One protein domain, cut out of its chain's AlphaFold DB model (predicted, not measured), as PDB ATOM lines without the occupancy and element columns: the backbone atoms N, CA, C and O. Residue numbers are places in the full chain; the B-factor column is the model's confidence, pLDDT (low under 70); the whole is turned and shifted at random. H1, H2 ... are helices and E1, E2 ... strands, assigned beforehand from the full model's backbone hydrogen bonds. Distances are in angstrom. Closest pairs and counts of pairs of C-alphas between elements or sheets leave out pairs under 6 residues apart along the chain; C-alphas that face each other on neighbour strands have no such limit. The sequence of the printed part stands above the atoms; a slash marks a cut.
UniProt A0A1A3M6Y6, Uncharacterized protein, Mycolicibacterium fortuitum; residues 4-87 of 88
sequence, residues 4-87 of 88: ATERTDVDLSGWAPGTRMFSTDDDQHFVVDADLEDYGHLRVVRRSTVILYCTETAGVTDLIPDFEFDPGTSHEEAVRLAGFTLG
ATOM      1  N   ALA A   4     173.932 293.566 257.032       94.88
ATOM      2  CA  ALA A   4     173.794 292.968 255.709       94.88
ATOM      3  C   ALA A   4     172.980 293.879 254.779       94.88
ATOM      4  O   ALA A   4     171.847 294.236 255.092       94.88
ATOM      5  N   THR A   5     173.540 294.236 253.627       95.06
ATOM      6  CA  THR A   5     172.887 295.052 252.592       95.06
ATOM      7  C   THR A   5     172.658 294.196 251.356       95.06
ATOM      8  O   THR A   5     173.571 293.489 250.929       95.06
ATOM      9  N   GLU A   6     171.447 294.235 250.800       95.25
ATOM     10  CA  GLU A   6     171.112 293.481 249.589       95.25
ATOM     11  C   GLU A   6     171.905 294.013 248.385       95.25
ATOM     12  O   GLU A   6     171.996 295.223 248.160       95.25
ATOM     13  N   ARG A   7     172.483 293.094 247.613       93.31
ATOM     14  CA  ARG A   7     173.281 293.363 246.416       93.31
ATOM     15  C   ARG A   7     172.475 292.938 245.193       93.31
ATOM     16  O   ARG A   7     172.235 291.754 244.983       93.31
ATOM     17  N   THR A   8     172.060 293.912 244.388       91.25
ATOM     18  CA  THR A   8     171.283 293.691 243.153       91.25
ATOM     19  C   THR A   8     172.121 293.853 241.884       91.25
ATOM     20  O   THR A   8     171.627 293.630 240.782       91.25
ATOM     21  N   ASP A   9     173.393 294.224 242.030       90.94
ATOM     22  CA  ASP A   9     174.366 294.401 240.952       90.94
ATOM     23  C   ASP A   9     175.167 293.128 240.629       90.94
ATOM     24  O   ASP A   9     176.094 293.173 239.821       90.94
ATOM     25  N   VAL A  10     174.816 291.993 241.240       91.56
ATOM     26  CA  VAL A  10     175.474 290.697 241.030       91.56
ATOM     27  C   VAL A  10     174.608 289.796 240.155       91.56
ATOM     28  O   VAL A  10     173.394 289.714 240.333       91.56
ATOM     29  N   ASP A  11     175.238 289.111 239.199       89.00
ATOM     30  CA  ASP A  11     174.555 288.138 238.351       89.00
ATOM     31  C   ASP A  11     174.258 286.853 239.134       89.00
ATOM     32  O   ASP A  11     175.159 286.082 239.466       89.00
ATOM     33  N   LEU A  12     172.975 286.627 239.410       89.50
ATOM     34  CA  LEU A  12     172.471 285.433 240.086       89.50
ATOM     35  C   LEU A  12     171.767 284.463 239.123       89.50
ATOM     36  O   LEU A  12     171.051 283.573 239.567       89.50
ATOM     37  N   SER A  13     171.961 284.593 237.807       87.44
ATOM     38  CA  SER A  13     171.286 283.746 236.808       87.44
ATOM     39  C   SER A  13     171.582 282.243 236.934       87.44
ATOM     40  O   SER A  13     170.799 281.424 236.456       87.44
ATOM     41  N   GLY A  14     172.690 281.873 237.584       85.81
ATOM     42  CA  GLY A  14     173.040 280.484 237.901       85.81
ATOM     43  C   GLY A  14     172.417 279.936 239.191       85.81
ATOM     44  O   GLY A  14     172.567 278.746 239.466       85.81
ATOM     45  N   TRP A  15     171.747 280.779 239.977       87.12
ATOM     46  CA  TRP A  15     171.133 280.419 241.254       87.12
ATOM     47  C   TRP A  15     169.657 280.047 241.108       87.12
ATOM     48  O   TRP A  15     169.021 280.313 240.085       87.12
ATOM     49  N   ALA A  16     169.106 279.414 242.146       83.81
ATOM     50  CA  ALA A  16     167.683 279.113 242.197       83.81
ATOM     51  C   ALA A  16     166.854 280.413 242.119       83.81
ATOM     52  O   ALA A  16     167.261 281.443 242.674       83.81
ATOM     53  N   PRO A  17     165.698 280.393 241.435       83.00
ATOM     54  CA  PRO A  17     164.833 281.560 241.342       83.00
ATOM     55  C   PRO A  17     164.446 282.057 242.737       83.00
ATOM     56  O   PRO A  17     164.106 281.280 243.620       83.00
ATOM     57  N   GLY A  18     164.512 283.374 242.930       85.12
ATOM     58  CA  GLY A  18     164.238 284.001 244.222       85.12
ATOM     59  C   GLY A  18     165.466 284.200 245.106       85.12
ATOM     60  O   GLY A  18     165.376 285.042 245.990       85.12
ATOM     61  N   THR A  19     166.602 283.543 244.826       91.81
ATOM     62  CA  THR A  19     167.861 283.739 245.570       91.81
ATOM     63  C   THR A  19     168.260 285.213 245.601       91.81
ATOM     64  O   THR A  19     168.263 285.888 244.568       91.81
ATOM     65  N   ARG A  20     168.647 285.708 246.781       94.50
ATOM     66  CA  ARG A  20     169.163 287.073 246.967       94.50
ATOM     67  C   ARG A  20     170.559 287.061 247.554       94.50
ATOM     68  O   ARG A  20     170.869 286.231 248.405       94.50
ATOM     69  N   MET A  21     171.383 288.016 247.139       94.38
ATOM     70  CA  MET A  21     172.731 288.189 247.667       94.38
ATOM     71  C   MET A  21     172.796 289.355 248.644       94.38
ATOM     72  O   MET A  21     172.181 290.399 248.428       94.38
ATOM     73  N   PHE A  22     173.597 289.192 249.691       95.31
ATOM     74  CA  PHE A  22     173.881 290.225 250.670       95.31
ATOM     75  C   PHE A  22     175.386 290.355 250.896       95.31
ATOM     76  O   PHE A  22     176.129 289.374 250.870       95.31
ATOM     77  N   SER A  23     175.815 291.582 251.169       94.81
ATOM     78  CA  SER A  23     177.160 291.899 251.649       94.81
ATOM     79  C   SER A  23     177.073 292.571 253.014       94.81
ATOM     80  O   SER A  23     176.195 293.414 253.227       94.81
ATOM     81  N   THR A  24     177.980 292.249 253.927       94.06
ATOM     82  CA  THR A  24     178.068 292.900 255.237       94.06
ATOM     83  C   THR A  24     179.088 294.034 255.247       94.06
ATOM     84  O   THR A  24     179.985 294.081 254.411       94.06
ATOM     85  N   ASP A  25     179.010 294.920 256.238       93.12
ATOM     86  CA  ASP A  25     180.033 295.941 256.510       93.12
ATOM     87  C   ASP A  25     181.400 295.358 256.908       93.12
ATOM     88  O   ASP A  25     182.422 295.997 256.675       93.12
ATOM     89  N   ASP A  26     181.420 294.122 257.415       91.38
ATOM     90  CA  ASP A  26     182.644 293.355 257.695       91.38
ATOM     91  C   ASP A  26     183.223 292.626 256.453       91.38
ATOM     92  O   ASP A  26     184.049 291.728 256.595       91.38
ATOM     93  N   ASP A  27     182.784 292.987 255.237       89.06
ATOM     94  CA  ASP A  27     183.243 292.421 253.949       89.06
ATOM     95  C   ASP A  27     182.958 290.914 253.758       89.06
ATOM     96  O   ASP A  27     183.622 290.202 253.005       89.06
ATOM     97  N   GLN A  28     181.936 290.403 254.446       92.44
ATOM     98  CA  GLN A  28     181.426 289.052 254.254       92.44
ATOM     99  C   GLN A  28     180.294 289.062 253.227       92.44
ATOM    100  O   GLN A  28     179.415 289.926 253.256       92.44
ATOM    101  N   HIS A  29     180.279 288.063 252.350       94.50
ATOM    102  CA  HIS A  29     179.300 287.933 251.274       94.50
ATOM    103  C   HIS A  29     178.575 286.601 251.404       94.50
ATOM    104  O   HIS A  29     179.188 285.572 251.695       94.50
ATOM    105  N   PHE A  30     177.262 286.619 251.219       95.06
ATOM    106  CA  PHE A  30     176.459 285.406 251.261       95.06
ATOM    107  C   PHE A  30     175.231 285.512 250.373       95.06
ATOM    108  O   PHE A  30     174.712 286.599 250.109       95.06
ATOM    109  N   VAL A  31     174.738 284.354 249.956       94.69
ATOM    110  CA  VAL A  31     173.446 284.221 249.294       94.69
ATOM    111  C   VAL A  31     172.439 283.604 250.245       94.69
ATOM    112  O   VAL A  31     172.782 282.784 251.096       94.69
ATOM    113  N   VAL A  32     171.191 284.016 250.092       94.50
ATOM    114  CA  VAL A  32     170.043 283.434 250.768       94.50
ATOM    115  C   VAL A  32     169.184 282.786 249.691       94.50
ATOM    116  O   VAL A  32     168.601 283.491 248.865       94.50
ATOM    117  N   ASP A  33     169.145 281.457 249.692       91.44
ATOM    118  CA  ASP A  33     168.275 280.662 248.825       91.44
ATOM    119  C   ASP A  33     167.009 280.327 249.618       91.44
ATOM    120  O   ASP A  33     167.024 279.498 250.532       91.44
ATOM    121  N   ALA A  34     165.932 281.054 249.324       85.00
ATOM    122  CA  ALA A  34     164.627 280.827 249.920       85.00
ATOM    123  C   ALA A  34     163.666 280.306 248.850       85.00
ATOM    124  O   ALA A  34     163.211 281.055 247.981       85.00
ATOM    125  N   ASP A  35     163.303 279.029 248.965       78.06
ATOM    126  CA  ASP A  35     162.271 278.407 248.139       78.06
ATOM    127  C   ASP A  35     160.880 278.872 248.602       78.06
ATOM    128  O   ASP A  35     160.205 278.258 249.438       78.06
ATOM    129  N   LEU A  36     160.493 280.047 248.103       66.75
ATOM    130  CA  LEU A  36     159.206 280.687 248.379       66.75
ATOM    131  C   LEU A  36     158.163 280.408 247.289       66.75
ATOM    132  O   LEU A  36     157.031 280.884 247.400       66.75
ATOM    133  N   GLU A  37     158.524 279.671 246.237       67.50
ATOM    134  CA  GLU A  37     157.614 279.375 245.136       67.50
ATOM    135  C   GLU A  37     156.633 278.249 245.505       67.50
ATOM    136  O   GLU A  37     156.986 277.209 246.057       67.50
ATOM    137  N   ASP A  38     155.355 278.437 245.163       62.41
ATOM    138  CA  ASP A  38     154.349 277.378 245.248       62.41
ATOM    139  C   ASP A  38     154.268 276.632 243.908       62.41
ATOM    140  O   ASP A  38     153.562 277.036 242.980       62.41
ATOM    141  N   TYR A  39     154.974 275.505 243.802       62.19
ATOM    142  CA  TYR A  39     154.954 274.638 242.617       62.19
ATOM    143  C   TYR A  39     153.640 273.829 242.506       62.19
ATOM    144  O   TYR A  39     153.588 272.638 242.782       62.19
ATOM    145  N   GLY A  40     152.528 274.467 242.141       52.00
ATOM    146  CA  GLY A  40     151.183 273.873 242.181       52.00
ATOM    147  C   GLY A  40     150.980 272.445 241.606       52.00
ATOM    148  O   GLY A  40     151.609 272.013 240.643       52.00
ATOM    149  N   HIS A  41     149.970 271.768 242.182       56.56
ATOM    150  CA  HIS A  41     149.265 270.517 241.795       56.56
ATOM    151  C   HIS A  41     149.867 269.157 242.172       56.56
ATOM    152  O   HIS A  41     149.132 268.168 242.194       56.56
ATOM    153  N   LEU A  42     151.145 269.080 242.528       60.59
ATOM    154  CA  LEU A  42     151.737 267.887 243.145       60.59
ATOM    155  C   LEU A  42     152.092 268.197 244.601       60.59
ATOM    156  O   LEU A  42     152.080 269.351 245.012       60.59
ATOM    157  N   ARG A  43     152.344 267.170 245.420       58.00
ATOM    158  CA  ARG A  43     152.769 267.349 246.816       58.00
ATOM    159  C   ARG A  43     154.135 268.050 246.829       58.00
ATOM    160  O   ARG A  43     155.159 267.377 246.787       58.00
ATOM    161  N   VAL A  44     154.136 269.381 246.840       63.25
ATOM    162  CA  VAL A  44     155.348 270.199 246.906       63.25
ATOM    163  C   VAL A  44     155.951 270.036 248.286       63.25
ATOM    164  O   VAL A  44     155.312 270.336 249.295       63.25
ATOM    165  N   VAL A  45     157.178 269.533 248.332       66.38
ATOM    166  CA  VAL A  45     158.021 269.650 249.516       66.38
ATOM    167  C   VAL A  45     158.782 270.955 249.333       66.38
ATOM    168  O   VAL A  45     159.681 271.005 248.499       66.38
ATOM    169  N   ARG A  46     158.379 272.010 250.051       72.62
ATOM    170  CA  ARG A  46     159.149 273.260 250.081       72.62
ATOM    171  C   ARG A  46     160.537 272.970 250.642       72.62
ATOM    172  O   ARG A  46     160.641 272.246 251.639       72.62
ATOM    173  N   ARG A  47     161.581 273.501 250.009       81.94
ATOM    174  CA  ARG A  47     162.952 273.354 250.513       81.94
ATOM    175  C   ARG A  47     163.182 274.288 251.700       81.94
ATOM    176  O   ARG A  47     162.531 275.325 251.821       81.94
ATOM    177  N   SER A  48     164.082 273.885 252.592       89.31
ATOM    178  CA  SER A  48     164.583 274.737 253.671       89.31
ATOM    179  C   SER A  48     165.137 276.037 253.086       89.31
ATOM    180  O   SER A  48     165.762 276.010 252.025       89.31
ATOM    181  N   THR A  49     164.941 277.158 253.780       93.06
ATOM    182  CA  THR A  49     165.652 278.398 253.442       93.06
ATOM    183  C   THR A  49     167.081 278.270 253.947       93.06
ATOM    184  O   THR A  49     167.286 277.926 255.112       93.06
ATOM    185  N   VAL A  50     168.071 278.545 253.103       94.00
ATOM    186  CA  VAL A  50     169.486 278.359 253.451       94.00
ATOM    187  C   VAL A  50     170.315 279.610 253.198       94.00
ATOM    188  O   VAL A  50     169.980 280.434 252.348       94.00
ATOM    189  N   ILE A  51     171.416 279.734 253.941       94.69
ATOM    190  CA  ILE A  51     172.454 280.739 253.706       94.69
ATOM    191  C   ILE A  51     173.760 280.032 253.375       94.69
ATOM    192  O   ILE A  51     174.151 279.096 254.072       94.69
ATOM    193  N   LEU A  52     174.424 280.510 252.326       94.62
ATOM    194  CA  LEU A  52     175.730 280.034 251.881       94.62
ATOM    195  C   LEU A  52     176.688 281.221 251.790       94.62
ATOM    196  O   LEU A  52     176.399 282.192 251.081       94.62
ATOM    197  N   TYR A  53     177.832 281.141 252.466       94.00
ATOM    198  CA  TYR A  53     178.920 282.090 252.264       94.00
ATOM    199  C   TYR A  53     179.525 281.924 250.874       94.00
ATOM    200  O   TYR A  53     179.771 280.819 250.386       94.00
ATOM    201  N   CYS A  54     179.768 283.051 250.219       92.56
ATOM    202  CA  CYS A  54     180.232 283.093 248.843       92.56
ATOM    203  C   CYS A  54     181.269 284.201 248.644       92.56
ATOM    204  O   CYS A  54     181.556 284.992 249.539       92.56
ATOM    205  N   THR A  55     181.843 284.265 247.449       93.19
ATOM    206  CA  THR A  55     182.644 285.412 247.015       93.19
ATOM    207  C   THR A  55     181.759 286.632 246.728       93.19
ATOM    208  O   THR A  55     180.534 286.525 246.634       93.19
ATOM    209  N   GLU A  56     182.386 287.790 246.507       92.88
ATOM    210  CA  GLU A  56     181.726 289.054 246.127       92.88
ATOM    211  C   GLU A  56     180.863 288.968 244.849       92.88
ATOM    212  O   GLU A  56     179.987 289.801 244.625       92.88
ATOM    213  N   THR A  57     181.090 287.948 244.014       91.06
ATOM    214  CA  THR A  57     180.348 287.675 242.774       91.06
ATOM    215  C   THR A  57     179.457 286.433 242.885       91.06
ATOM    216  O   THR A  57     179.257 285.737 241.891       91.06
ATOM    217  N   ALA A  58     178.992 286.096 244.091       89.06
ATOM    218  CA  ALA A  58     178.149 284.930 244.365       89.06
ATOM    219  C   ALA A  58     178.763 283.568 243.972       89.06
ATOM    220  O   ALA A  58     178.044 282.611 243.681       89.06
ATOM    221  N   GLY A  59     180.095 283.455 243.961       89.44
ATOM    222  CA  GLY A  59     180.779 282.179 243.758       89.44
ATOM    223  C   GLY A  59     180.856 281.396 245.065       89.44
ATOM    224  O   GLY A  59     181.507 281.846 246.004       89.44
ATOM    225  N   VAL A  60     180.219 280.229 245.140       83.75
ATOM    226  CA  VAL A  60     180.352 279.323 246.293       83.75
ATOM    227  C   VAL A  60     181.492 278.334 246.097       83.75
ATOM    228  O   VAL A  60     181.718 277.827 244.998       83.75
ATOM    229  N   THR A  61     182.226 278.069 247.174       73.44
ATOM    230  CA  THR A  61     183.337 277.106 247.192       73.44
ATOM    231  C   THR A  61     182.901 275.718 247.659       73.44
ATOM    232  O   THR A  61     183.544 274.736 247.291       73.44
ATOM    233  N   ASP A  62     181.805 275.632 248.414       79.50
ATOM    234  CA  ASP A  62     181.147 274.396 248.832       79.50
ATOM    235  C   ASP A  62     179.620 274.600 248.864       79.50
ATOM    236  O   ASP A  62     179.136 275.725 248.964       79.50
ATOM    237  N   LEU A  63     178.859 273.512 248.738       82.00
ATOM    238  CA  LEU A  63     177.390 273.522 248.696       82.00
ATOM    239  C   LEU A  63     176.756 273.125 250.036       82.00
ATOM    240  O   LEU A  63     175.568 272.807 250.086       82.00
ATOM    241  N   ILE A  64     177.546 273.106 251.111       89.31
ATOM    242  CA  ILE A  64     177.057 272.878 252.470       89.31
ATOM    243  C   ILE A  64     176.544 274.215 253.023       89.31
ATOM    244  O   ILE A  64     177.335 275.149 253.124       89.31
ATOM    245  N   PRO A  65     175.255 274.321 253.396       91.19
ATOM    246  CA  PRO A  65     174.717 275.526 254.013       91.19
ATOM    247  C   PRO A  65     175.428 275.882 255.317       91.19
ATOM    248  O   PRO A  65     175.581 275.033 256.195       91.19
ATOM    249  N   ASP A  66     175.776 277.155 255.477       94.00
ATOM    250  CA  ASP A  66     176.242 277.701 256.754       94.00
ATOM    251  C   ASP A  66     175.083 277.839 257.746       94.00
ATOM    252  O   ASP A  66     175.255 277.676 258.956       94.00
ATOM    253  N   PHE A  67     173.882 278.101 257.221       95.12
ATOM    254  CA  PHE A  67     172.641 278.125 257.988       95.12
ATOM    255  C   PHE A  67     171.516 277.438 257.223       95.12
ATOM    256  O   PHE A  67     171.387 277.595 256.008       95.12
ATOM    257  N   GLU A  68     170.665 276.735 257.963       95.31
ATOM    258  CA  GLU A  68     169.452 276.107 257.457       95.31
ATOM    259  C   GLU A  68     168.269 276.486 258.353       95.31
ATOM    260  O   GLU A  68     168.355 276.428 259.581       95.31
ATOM    261  N   PHE A  69     167.168 276.886 257.724       94.50
ATOM    262  CA  PHE A  69     165.950 277.351 258.374       94.50
ATOM    263  C   PHE A  69     164.724 276.630 257.825       94.50
ATOM    264  O   PHE A  69     164.744 276.078 256.722       94.50
ATOM    265  N   ASP A  70     163.625 276.692 258.577       91.31
ATOM    266  CA  ASP A  70     162.370 276.069 258.170       91.31
ATOM    267  C   ASP A  70     161.911 276.573 256.786       91.31
ATOM    268  O   ASP A  70     162.039 277.770 256.481       91.31
ATOM    269  N   PRO A  71     161.338 275.694 255.942       88.31
ATOM    270  CA  PRO A  71     160.793 276.086 254.650       88.31
ATOM    271  C   PRO A  71     159.785 277.235 254.755       88.31
ATOM    272  O   PRO A  71     158.880 277.221 255.590       88.31
ATOM    273  N   GLY A  72     159.907 278.219 253.862       86.19
ATOM    274  CA  GLY A  72     159.068 279.422 253.867       86.19
ATOM    275  C   GLY A  72     159.574 280.557 254.762       86.19
ATOM    276  O   GLY A  72     158.939 281.613 254.798       86.19
ATOM    277  N   THR A  73     160.709 280.385 255.446       92.12
ATOM    278  CA  THR A  73     161.420 281.501 256.088       92.12
ATOM    279  C   THR A  73     161.821 282.520 255.017       92.12
ATOM    280  O   THR A  73     162.457 282.160 254.025       92.12
ATOM    281  N   SER A  74     161.435 283.789 255.184       92.81
ATOM    282  CA  SER A  74     161.764 284.836 254.206       92.81
ATOM    283  C   SER A  74     163.255 285.179 254.235       92.81
ATOM    284  O   SER A  74     163.938 284.918 255.226       92.81
ATOM    285  N   HIS A  75     163.749 285.828 253.180       93.56
ATOM    286  CA  HIS A  75     165.131 286.308 253.111       93.56
ATOM    287  C   HIS A  75     165.489 287.187 254.312       93.56
ATOM    288  O   HIS A  75     166.487 286.974 254.992       93.56
ATOM    289  N   GLU A  76     164.631 288.161 254.602       94.50
ATOM    290  CA  GLU A  76     164.828 289.131 255.667       94.50
ATOM    291  C   GLU A  76     164.837 288.464 257.044       94.50
ATOM    292  O   GLU A  76     165.588 288.880 257.924       94.50
ATOM    293  N   GLU A  77     164.009 287.436 257.238       95.06
ATOM    294  CA  GLU A  77     163.975 286.690 258.492       95.06
ATOM    295  C   GLU A  77     165.188 285.770 258.641       95.06
ATOM    296  O   GLU A  77     165.810 285.772 259.700       95.06
ATOM    297  N   ALA A  78     165.597 285.069 257.580       94.69
ATOM    298  CA  ALA A  78     166.806 284.245 257.581       94.69
ATOM    299  C   ALA A  78     168.054 285.070 257.942       94.69
ATOM    300  O   ALA A  78     168.842 284.668 258.797       94.69
ATOM    301  N   VAL A  79     168.191 286.273 257.370       95.12
ATOM    302  CA  VAL A  79     169.281 287.214 257.689       95.12
ATOM    303  C   VAL A  79     169.276 287.596 259.175       95.12
ATOM    304  O   VAL A  79     170.330 287.602 259.815       95.12
ATOM    305  N   ARG A  80     168.100 287.876 259.755       95.06
ATOM    306  CA  ARG A  80     167.975 288.198 261.188       95.06
ATOM    307  C   ARG A  80     168.299 287.004 262.081       95.06
ATOM    308  O   ARG A  80     169.022 287.169 263.062       95.06
ATOM    309  N   LEU A  81     167.790 285.817 261.748       95.44
ATOM    310  CA  LEU A  81     168.021 284.582 262.503       95.44
ATOM    311  C   LEU A  81     169.493 284.151 262.467       95.44
ATOM    312  O   LEU A  81     170.000 283.649 263.467       95.44
ATOM    313  N   ALA A  82     170.199 284.424 261.367       93.69
ATOM    314  CA  ALA A  82     171.646 284.238 261.255       93.69
ATOM    315  C   ALA A  82     172.471 285.269 262.057       93.69
ATOM    316  O   ALA A  82     173.692 285.157 262.141       93.69
ATOM    317  N   GLY A  83     171.824 286.261 262.680       95.00
ATOM    318  CA  GLY A  83     172.467 287.233 263.566       95.00
ATOM    319  C   GLY A  83     172.917 288.529 262.888       95.00
ATOM    320  O   GLY A  83     173.673 289.300 263.489       95.00
ATOM    321  N   PHE A  84     172.450 288.801 261.669       94.00
ATOM    322  CA  PHE A  84     172.718 290.049 260.957       94.00
ATOM    323  C   PHE A  84     171.572 291.049 261.130       94.00
ATOM    324  O   PHE A  84     170.414 290.699 261.354       94.00
ATOM    325  N   THR A  85     171.895 292.331 260.989       94.31
ATOM    326  CA  THR A  85     170.888 293.394 260.857       94.31
ATOM    327  C   THR A  85     170.730 293.768 259.392       94.31
ATOM    328  O   THR A  85     171.712 293.790 258.661       94.31
ATOM    329  N   LEU A  86     169.510 294.063 258.939       91.62
ATOM    330  CA  LEU A  86     169.289 294.480 257.554       91.62
ATOM    331  C   LEU A  86     169.649 295.950 257.367       91.62
ATOM    332  O   LEU A  86     169.254 296.814 258.155       91.62
ATOM    333  N   GLY A  87     170.388 296.222 256.302       82.50
ATOM    334  CA  GLY A  87     170.651 297.558 255.821       82.50
ATOM    335  C   GLY A  87     169.513 298.116 254.987       82.50
ATOM    336  O   GLY A  87     168.890 297.388 254.221       82.50
TER     337      GLY A  87
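Overview. This is residues 4 to 87 of the 88 residues of an uncharacterized protein of Mycolicibacterium fortuitum (UniProt A0A1A3M6Y6). Little regular structure: a strongly twisted antiparallel sheet, ordered E1-E2-E3-E4-E5, has one short helix, H1, packed on it, and residues 39 to 44 of a long loop stick out along the longest axis. The printed part has 84 residues, with five strands forming a meander, each the antiparallel neighbour of the one before, then H1. The class is mixed, with 30 residues in named elements. It is compact, radius of gyration of the C-alphas 12.7 A, spanning 42 by 25 by 22 A.

Along the chain. E1, residues 4 to 7, begins at C-alpha (173.794, 292.968, 255.709). E2 is 20 to 24, 13.5 A; E3 29 to 33, 13.4 A; E4 49 to 54, 16.0 A; E5 67 to 69. H1, 75 to 81, ends at C-alpha (168.021, 284.582, 262.503).

Arrangement. Hairpins E1-E2, E2-E3, E3-E4 and E4-E5 have N 5 and O 23, 2.8 A, N 22 and O 30, 2.9 A, N 31 and O 52, 2.9 A, and N 69 and O 49, 2.8 A, within hydrogen-bond range. H1 is on the sheet; its closest C-alphas to E3 are His 75 and Val 32, 6.2 A. Every O i to N i+4 pair in H1 is within range. Edge strands E1 and E5 are apart.

Size, cuts and confidence. The C-alphas of Asp 26 and His 41, the two farthest apart, are 43.5 A apart. The printed part has no cut. Links E1-E2, E3-E4 and E4-E5 are long. Residues 36 to 45 have pLDDT under 70.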